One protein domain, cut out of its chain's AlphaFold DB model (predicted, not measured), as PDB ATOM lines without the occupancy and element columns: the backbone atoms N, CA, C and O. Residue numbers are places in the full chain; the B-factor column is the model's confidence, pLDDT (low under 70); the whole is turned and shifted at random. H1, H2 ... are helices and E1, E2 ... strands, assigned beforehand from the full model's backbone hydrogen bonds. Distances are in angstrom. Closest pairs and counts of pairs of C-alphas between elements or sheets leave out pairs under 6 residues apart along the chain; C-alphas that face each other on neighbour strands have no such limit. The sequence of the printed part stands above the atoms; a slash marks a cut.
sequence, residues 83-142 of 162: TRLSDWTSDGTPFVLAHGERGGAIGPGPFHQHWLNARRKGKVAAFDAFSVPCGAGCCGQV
ATOM      1  N   THR A  83      27.538 -10.416  17.145       86.88
ATOM      2  CA  THR A  83      27.966  -9.356  18.067       86.88
ATOM      3  C   THR A  83      29.362  -8.895  17.717       86.88
ATOM      4  O   THR A  83      30.298  -9.691  17.706       86.88
ATOM      5  N   ARG A  84      29.490  -7.603  17.416       87.81
ATOM      6  CA  ARG A  84      30.780  -6.964  17.183       87.81
ATOM      7  C   ARG A  84      31.394  -6.588  18.525       87.81
ATOM      8  O   ARG A  84      30.781  -5.854  19.294       87.81
ATOM      9  N   LEU A  85      32.592  -7.091  18.773       89.12
ATOM     10  CA  LEU A  85      33.393  -6.777  19.944       89.12
ATOM     11  C   LEU A  85      34.488  -5.797  19.517       89.12
ATOM     12  O   LEU A  85      35.376  -6.155  18.744       89.12
ATOM     13  N   SER A  86      34.373  -4.554  19.981       89.75
ATOM     14  CA  SER A  86      35.353  -3.482  19.759       89.75
ATOM     15  C   SER A  86      36.239  -3.339  20.991       89.75
ATOM     16  O   SER A  86      35.719  -3.383  22.101       89.75
ATOM     17  N   ASP A  87      37.548  -3.179  20.800       91.06
ATOM     18  CA  ASP A  87      38.520  -2.953  21.887       91.06
ATOM     19  C   ASP A  87      38.680  -4.128  22.874       91.06
ATOM     20  O   ASP A  87      39.146  -3.967  23.998       91.06
ATOM     21  N   TRP A  88      38.322  -5.344  22.445       90.75
ATOM     22  CA  TRP A  88      38.526  -6.584  23.215       90.75
ATOM     23  C   TRP A  88      39.886  -7.247  22.957       90.75
ATOM     24  O   TRP A  88      40.254  -8.208  23.632       90.75
ATOM     25  N   THR A  89      40.616  -6.780  21.950       88.12
ATOM     26  CA  THR A  89      41.914  -7.303  21.520       88.12
ATOM     27  C   THR A  89      43.026  -6.347  21.933       88.12
ATOM     28  O   THR A  89      42.828  -5.136  22.010       88.12
ATOM     29  N   SER A  90      44.226  -6.878  22.183       90.12
ATOM     30  CA  SER A  90      45.380  -6.062  22.590       90.12
ATOM     31  C   SER A  90      45.804  -5.035  21.537       90.12
ATOM     32  O   SER A  90      46.442  -4.045  21.871       90.12
ATOM     33  N   ASP A  91      45.490  -5.292  20.266       90.00
ATOM     34  CA  ASP A  91      45.776  -4.412  19.132       90.00
ATOM     35  C   ASP A  91      44.584  -3.512  18.752       90.00
ATOM     36  O   ASP A  91      44.677  -2.757  17.789       90.00
ATOM     37  N   GLY A  92      43.464  -3.593  19.482       87.19
ATOM     38  CA  GLY A  92      42.239  -2.838  19.202       87.19
ATOM     39  C   GLY A  92      41.473  -3.308  17.959       87.19
ATOM     40  O   GLY A  92      40.446  -2.724  17.609       87.19
ATOM     41  N   THR A  93      41.925  -4.367  17.278       85.50
ATOM     42  CA  THR A  93      41.247  -4.907  16.096       85.50
ATOM     43  C   THR A  93      39.877  -5.484  16.484       85.50
ATOM     44  O   THR A  93      39.824  -6.459  17.242       85.50
ATOM     45  N   PRO A  94      38.756  -4.955  15.958       84.06
ATOM     46  CA  PRO A  94      37.434  -5.479  16.271       84.06
ATOM     47  C   PRO A  94      37.200  -6.826  15.581       84.06
ATOM     48  O   PRO A  94      37.679  -7.060  14.470       84.06
ATOM     49  N   PHE A  95      36.385  -7.682  16.192       83.19
ATOM     50  CA  PHE A  95      35.968  -8.955  15.597       83.19
ATOM     51  C   PHE A  95      34.482  -9.227  15.844       83.19
ATOM     52  O   PHE A  95      33.844  -8.583  16.682       83.19
ATOM     53  N   VAL A  96      33.903 -10.154  15.080       83.88
ATOM     54  CA  VAL A  96      32.471 -10.461  15.133       83.88
ATOM     55  C   VAL A  96      32.240 -11.893  15.598       83.88
ATOM     56  O   VAL A  96      32.615 -12.868  14.949       83.88
ATOM     57  N   LEU A  97      31.512 -12.033  16.703       85.25
ATOM     58  CA  LEU A  97      30.880 -13.284  17.103       85.25
ATOM     59  C   LEU A  97      29.608 -13.481  16.274       85.25
ATOM     60  O   LEU A  97      28.511 -13.127  16.702       85.25
ATOM     61  N   ALA A  98      29.774 -13.973  15.048       84.19
ATOM     62  CA  ALA A  98      28.665 -14.235  14.139       84.19
ATOM     63  C   ALA A  98      27.854 -15.468  14.560       84.19
ATOM     64  O   ALA A  98      28.412 -16.453  15.053       84.19
ATOM     65  N   HIS A  99      26.548 -15.425  14.311       82.56
ATOM     66  CA  HIS A  99      25.685 -16.598  14.366       82.56
ATOM     67  C   HIS A  99      25.735 -17.313  13.013       82.56
ATOM     68  O   HIS A  99      25.343 -16.750  11.993       82.56
ATOM     69  N   GLY A 100      26.237 -18.548  13.007       77.00
ATOM     70  CA  GLY A 100      26.406 -19.356  11.801       77.00
ATOM     71  C   GLY A 100      27.814 -19.926  11.666       77.00
ATOM     72  O   GLY A 100      28.730 -19.582  12.419       77.00
ATOM     73  N   GLU A 101      27.976 -20.832  10.708       75.25
ATOM     74  CA  GLU A 101      29.272 -21.430  10.407       75.25
ATOM     75  C   GLU A 101      30.188 -20.447   9.669       75.25
ATOM     76  O   GLU A 101      29.746 -19.533   8.968       75.25
ATOM     77  N   ARG A 102      31.497 -20.647   9.847       77.56
ATOM     78  CA  ARG A 102      32.544 -19.940   9.107       77.56
ATOM     79  C   ARG A 102      33.170 -20.902   8.110       77.56
ATOM     80  O   ARG A 102      33.664 -21.957   8.505       77.56
ATOM     81  N   GLY A 103      33.198 -20.497   6.848       80.62
ATOM     82  CA  GLY A 103      33.672 -21.315   5.742       80.62
ATOM     83  C   GLY A 103      32.761 -22.512   5.481       80.62
ATOM     84  O   GLY A 103      31.592 -22.519   5.853       80.62
ATOM     85  N   GLY A 104      33.315 -23.524   4.822       79.31
ATOM     86  CA  GLY A 104      32.656 -24.805   4.584       79.31
ATOM     87  C   GLY A 104      33.630 -25.960   4.789       79.31
ATOM     88  O   GLY A 104      34.808 -25.748   5.093       79.31
ATOM     89  N   ALA A 105      33.144 -27.188   4.616       80.06
ATOM     90  CA  ALA A 105      33.988 -28.375   4.667       80.06
ATOM     91  C   ALA A 105      35.038 -28.336   3.542       80.06
ATOM     92  O   ALA A 105      34.698 -28.295   2.361       80.06
ATOM     93  N   ILE A 106      36.318 -28.350   3.918       81.44
ATOM     94  CA  ILE A 106      37.451 -28.409   2.990       81.44
ATOM     95  C   ILE A 106      38.230 -29.678   3.313       81.44
ATOM     96  O   ILE A 106      39.066 -29.690   4.212       81.44
ATOM     97  N   GLY A 107      37.932 -30.759   2.590       85.12
ATOM     98  CA  GLY A 107      38.575 -32.054   2.807       85.12
ATOM     99  C   GLY A 107      38.466 -32.537   4.266       85.12
ATOM    100  O   GLY A 107      37.465 -32.265   4.931       85.12
ATOM    101  N   PRO A 108      39.472 -33.270   4.774       88.25
ATOM    102  CA  PRO A 108      39.482 -33.710   6.161       88.25
ATOM    103  C   PRO A 108      39.815 -32.556   7.118       88.25
ATOM    104  O   PRO A 108      40.723 -31.759   6.875       88.25
ATOM    105  N   GLY A 109      39.119 -32.526   8.253       86.75
ATOM    106  CA  GLY A 109      39.389 -31.608   9.359       86.75
ATOM    107  C   GLY A 109      38.565 -30.313   9.335       86.75
ATOM    108  O   GLY A 109      37.954 -29.955   8.327       86.75
ATOM    109  N   PRO A 110      38.507 -29.603  10.473       89.06
ATOM    110  CA  PRO A 110      37.682 -28.412  10.618       89.06
ATOM    111  C   PRO A 110      38.285 -27.198   9.894       89.06
ATOM    112  O   PRO A 110      39.500 -26.983   9.901       89.06
ATOM    113  N   PHE A 111      37.422 -26.340   9.337       90.19
ATOM    114  CA  PHE A 111      37.799 -25.162   8.540       90.19
ATOM    115  C   PHE A 111      38.876 -24.272   9.191       90.19
ATOM    116  O   PHE A 111      39.809 -23.825   8.522       90.19
ATOM    117  N   HIS A 112      38.798 -24.044  10.505       90.38
ATOM    118  CA  HIS A 112      39.740 -23.171  11.213       90.38
ATOM    119  C   HIS A 112      41.199 -23.656  11.134       90.38
ATOM    120  O   HIS A 112      42.111 -22.831  11.136       90.38
ATOM    121  N   GLN A 113      41.446 -24.967  11.018       92.31
ATOM    122  CA  GLN A 113      42.805 -25.500  10.868       92.31
ATOM    123  C   GLN A 113      43.387 -25.169   9.492       92.31
ATOM    124  O   GLN A 113      44.539 -24.741   9.388       92.31
ATOM    125  N   HIS A 114      42.569 -25.292   8.446       91.06
ATOM    126  CA  HIS A 114      42.938 -24.892   7.087       91.06
ATOM    127  C   HIS A 114      43.221 -23.393   7.014       91.06
ATOM    128  O   HIS A 114      44.248 -22.982   6.468       91.06
ATOM    129  N   TRP A 115      42.374 -22.579   7.651       91.44
ATOM    130  CA  TRP A 115      42.579 -21.135   7.750       91.44
ATOM    131  C   TRP A 115      43.883 -20.776   8.479       91.44
ATOM    132  O   TRP A 115      44.651 -19.954   7.979       91.44
ATOM    133  N   LEU A 116      44.198 -21.420   9.611       92.81
ATOM    134  CA  LEU A 116      45.452 -21.187  10.341       92.81
ATOM    135  C   LEU A 116      46.686 -21.527   9.495       92.81
ATOM    136  O   LEU A 116      47.670 -20.785   9.513       92.81
ATOM    137  N   ASN A 117      46.636 -22.619   8.727       91.88
ATOM    138  CA  ASN A 117      47.714 -22.995   7.813       91.88
ATOM    139  C   ASN A 117      47.889 -21.956   6.689       91.88
ATOM    140  O   ASN A 117      49.006 -21.530   6.401       91.88
ATOM    141  N   ALA A 118      46.789 -21.486   6.094       91.06
ATOM    142  CA  ALA A 118      46.818 -20.439   5.072       91.06
ATOM    143  C   ALA A 118      47.315 -19.089   5.626       91.06
ATOM    144  O   ALA A 118      48.098 -18.398   4.970       91.06
ATOM    145  N   ARG A 119      46.939 -18.747   6.867       92.00
ATOM    146  CA  ARG A 119      47.401 -17.537   7.564       92.00
ATOM    147  C   ARG A 119      48.901 -17.551   7.810       92.00
ATOM    148  O   ARG A 119      49.552 -16.545   7.547       92.00
ATOM    149  N   ARG A 120      49.470 -18.685   8.233       92.50
ATOM    150  CA  ARG A 120      50.933 -18.841   8.387       92.50
ATOM    151  C   ARG A 120      51.696 -18.621   7.078       92.50
ATOM    152  O   ARG A 120      52.848 -18.211   7.114       92.50
ATOM    153  N   LYS A 121      51.055 -18.865   5.932       93.12
ATOM    154  CA  LYS A 121      51.615 -18.650   4.588       93.12
ATOM    155  C   LYS A 121      51.367 -17.235   4.040       93.12
ATOM    156  O   LYS A 121      51.723 -16.976   2.894       93.12
ATOM    157  N   GLY A 122      50.732 -16.347   4.812       87.00
ATOM    158  CA  GLY A 122      50.452 -14.958   4.426       87.00
ATOM    159  C   GLY A 122      49.379 -14.781   3.343       87.00
ATOM    160  O   GLY A 122      49.305 -13.718   2.738       87.00
ATOM    161  N   LYS A 123      48.561 -15.806   3.061       74.88
ATOM    162  CA  LYS A 123      47.626 -15.827   1.919       74.88
ATOM    163  C   LYS A 123      46.185 -16.130   2.343       74.88
ATOM    164  O   LYS A 123      45.594 -17.089   1.854       74.88
ATOM    165  N   VAL A 124      45.612 -15.364   3.275       85.88
ATOM    166  CA  VAL A 124      44.196 -15.543   3.646       85.88
ATOM    167  C   VAL A 124      43.575 -14.268   4.218       85.88
ATOM    168  O   VAL A 124      44.241 -13.511   4.921       85.88
ATOM    169  N   ALA A 125      42.292 -14.046   3.925       85.12
ATOM    170  CA  ALA A 125      41.498 -12.981   4.531       85.12
ATOM    171  C   ALA A 125      41.310 -13.197   6.047       85.12
ATOM    172  O   ALA A 125      41.551 -14.290   6.577       85.12
ATOM    173  N   ALA A 126      40.836 -12.159   6.743       83.44
ATOM    174  CA  ALA A 126      40.448 -12.258   8.148       83.44
ATOM    175  C   ALA A 126      39.441 -13.400   8.363       83.44
ATOM    176  O   ALA A 126      38.617 -13.683   7.496       83.44
ATOM    177  N   PHE A 127      39.496 -14.057   9.521       83.56
ATOM    178  CA  PHE A 127      38.668 -15.236   9.794       83.56
ATOM    179  C   PHE A 127      37.163 -14.949   9.674       83.56
ATOM    180  O   PHE A 127      36.413 -15.763   9.138       83.56
ATOM    181  N   ASP A 128      36.732 -13.760  10.096       79.88
ATOM    182  CA  ASP A 128      35.330 -13.344  10.026       79.88
ATOM    183  C   ASP A 128      34.833 -13.107   8.596       79.88
ATOM    184  O   ASP A 128      33.632 -13.197   8.354       79.88
ATOM    185  N   ALA A 129      35.732 -12.912   7.624       81.06
ATOM    186  CA  ALA A 129      35.359 -12.781   6.214       81.06
ATOM    187  C   ALA A 129      34.756 -14.075   5.637       81.06
ATOM    188  O   ALA A 129      34.132 -14.046   4.579       81.06
ATOM    189  N   PHE A 130      34.934 -15.205   6.329       82.38
ATOM    190  CA  PHE A 130      34.377 -16.501   5.948       82.38
ATOM    191  C   PHE A 130      33.028 -16.798   6.614       82.38
ATOM    192  O   PHE A 130      32.461 -17.859   6.382       82.38
ATOM    193  N   SER A 131      32.502 -15.897   7.442       75.69
ATOM    194  CA  SER A 131      31.140 -16.006   7.963       75.69
ATOM    195  C   SER A 131      30.150 -15.487   6.918       75.69
ATOM    196  O   SER A 131      30.300 -14.358   6.455       75.69
ATOM    197  N   VAL A 132      29.119 -16.260   6.564       66.81
ATOM    198  CA  VAL A 132      28.082 -15.832   5.597       66.81
ATOM    199  C   VAL A 132      27.440 -14.482   5.986       66.81
ATOM    200  O   VAL A 132      27.364 -13.603   5.130       66.81
ATOM    201  N   PRO A 133      27.067 -14.239   7.260       57.81
ATOM    202  CA  PRO A 133      26.595 -12.922   7.692       57.81
ATOM    203  C   PRO A 133      27.639 -11.788   7.688       57.81
ATOM    204  O   PRO A 133      27.256 -10.629   7.825       57.81
ATOM    205  N   CYS A 134      28.941 -12.081   7.584       54.50
ATOM    206  CA  CYS A 134      30.023 -11.082   7.675       54.50
ATOM    207  C   CYS A 134      30.930 -11.021   6.433       54.50
ATOM    208  O   CYS A 134      31.951 -10.330   6.459       54.50
ATOM    209  N   GLY A 135      30.572 -11.717   5.350       55.06
ATOM    210  CA  GLY A 135      31.290 -11.662   4.079       55.06
ATOM    211  C   GLY A 135      31.371 -10.231   3.539       55.06
ATOM    212  O   GLY A 135      30.481  -9.409   3.779       55.06
ATOM    213  N   ALA A 136      32.458  -9.920   2.826       42.62
ATOM    214  CA  ALA A 136      32.737  -8.584   2.301       42.62
ATOM    215  C   ALA A 136      31.558  -8.071   1.446       42.62
ATOM    216  O   ALA A 136      31.332  -8.552   0.340       42.62
ATOM    217  N   GLY A 137      30.793  -7.118   1.990       42.31
ATOM    218  CA  GLY A 137      29.607  -6.525   1.356       42.31
ATOM    219  C   GLY A 137      28.268  -6.807   2.055       42.31
ATOM    220  O   GLY A 137      27.294  -6.117   1.774       42.31
ATOM    221  N   CYS A 138      28.207  -7.754   3.000       41.94
ATOM    222  CA  CYS A 138      26.966  -8.117   3.705       41.94
ATOM    223  C   CYS A 138      26.800  -7.458   5.082       41.94
ATOM    224  O   CYS A 138      25.739  -7.598   5.691       41.94
ATOM    225  N   CYS A 139      27.796  -6.702   5.561       39.94
ATOM    226  CA  CYS A 139      27.706  -5.887   6.777       39.94
ATOM    227  C   CYS A 139      26.655  -4.771   6.599       39.94
ATOM    228  O   CYS A 139      26.998  -3.633   6.296       39.94
ATOM    229  N   GLY A 140      25.373  -5.118   6.729       36.28
ATOM    230  CA  GLY A 140      24.225  -4.236   6.498       36.28
ATOM    231  C   GLY A 140      23.120  -4.827   5.613       36.28
ATOM    232  O   GLY A 140      22.044  -4.244   5.542       36.28
ATOM    233  N   GLN A 141      23.336  -5.982   4.971       37.69
ATOM    234  CA  GLN A 141      22.309  -6.660   4.172       37.69
ATOM    235  C   GLN A 141      21.992  -8.038   4.752       37.69
ATOM    236  O   GLN A 141      22.726  -9.004   4.557       37.69
ATOM    237  N   VAL A 142      20.854  -8.128   5.443       40.94
ATOM    238  CA  VAL A 142      20.252  -9.407   5.823       40.94
ATOM    239  C   VAL A 142      19.578  -9.986   4.583       40.94
ATOM    240  O   VAL A 142      18.571  -9.468   4.107       40.94
TER     241      VAL A 142
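What this domain is: This is residues 83 to 142 of the 162 residues of an uncharacterized protein of Sphingomonas sp. (UniProt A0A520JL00). With little regular structure, a small two-stranded hairpin, E1 and E2, and the helix H1 lie at opposite ends, with the short helix H2 between them and long loops joining on. The printed part has 60 residues, 21 in named elements, in the order E1, E2, H1, H2, mixed in class; the sheet is antiparallel. It is only just compact, close to loose, with a radius of gyration of the C-alphas of 12.5 A and spans of 32 by 30 by 17 A.

Where its parts are: E1, residues 83 to 85, begins at C-alpha 83 (27.966, -9.356, 18.067) and spans 6.3 A. E2, residues 95 to 98, spans 9.1 A; H1, residues 111 to 120, 14.6 A. H2, residues 127 to 130, spans 5.9 A and ends at C-alpha 130 (34.377, -16.501, 5.948).

How they stand to each other: E1 and E2 form an antiparallel hairpin at 162 degrees, with N 83 and O 97 2.9 A apart, within hydrogen-bond range. The closest C-alphas of E2 and H2, Val 96 and Asp 128, are 6.5 A apart. H1 and H2 are close but not clearly touching, their closest C-alphas, Trp 115 and Phe 127, 7.4 A apart. E1 is apart from both helices. Every O i to N i+4 pair of H1 is within hydrogen-bond range; H2 is too short for one.

The domain as a whole: The C-alphas farthest apart, Asp 87 and Gly 107, are 34.8 A apart. The printed part has no cut; the link E2 to H1 is long. Residues 132 to 142 have pLDDT under 70.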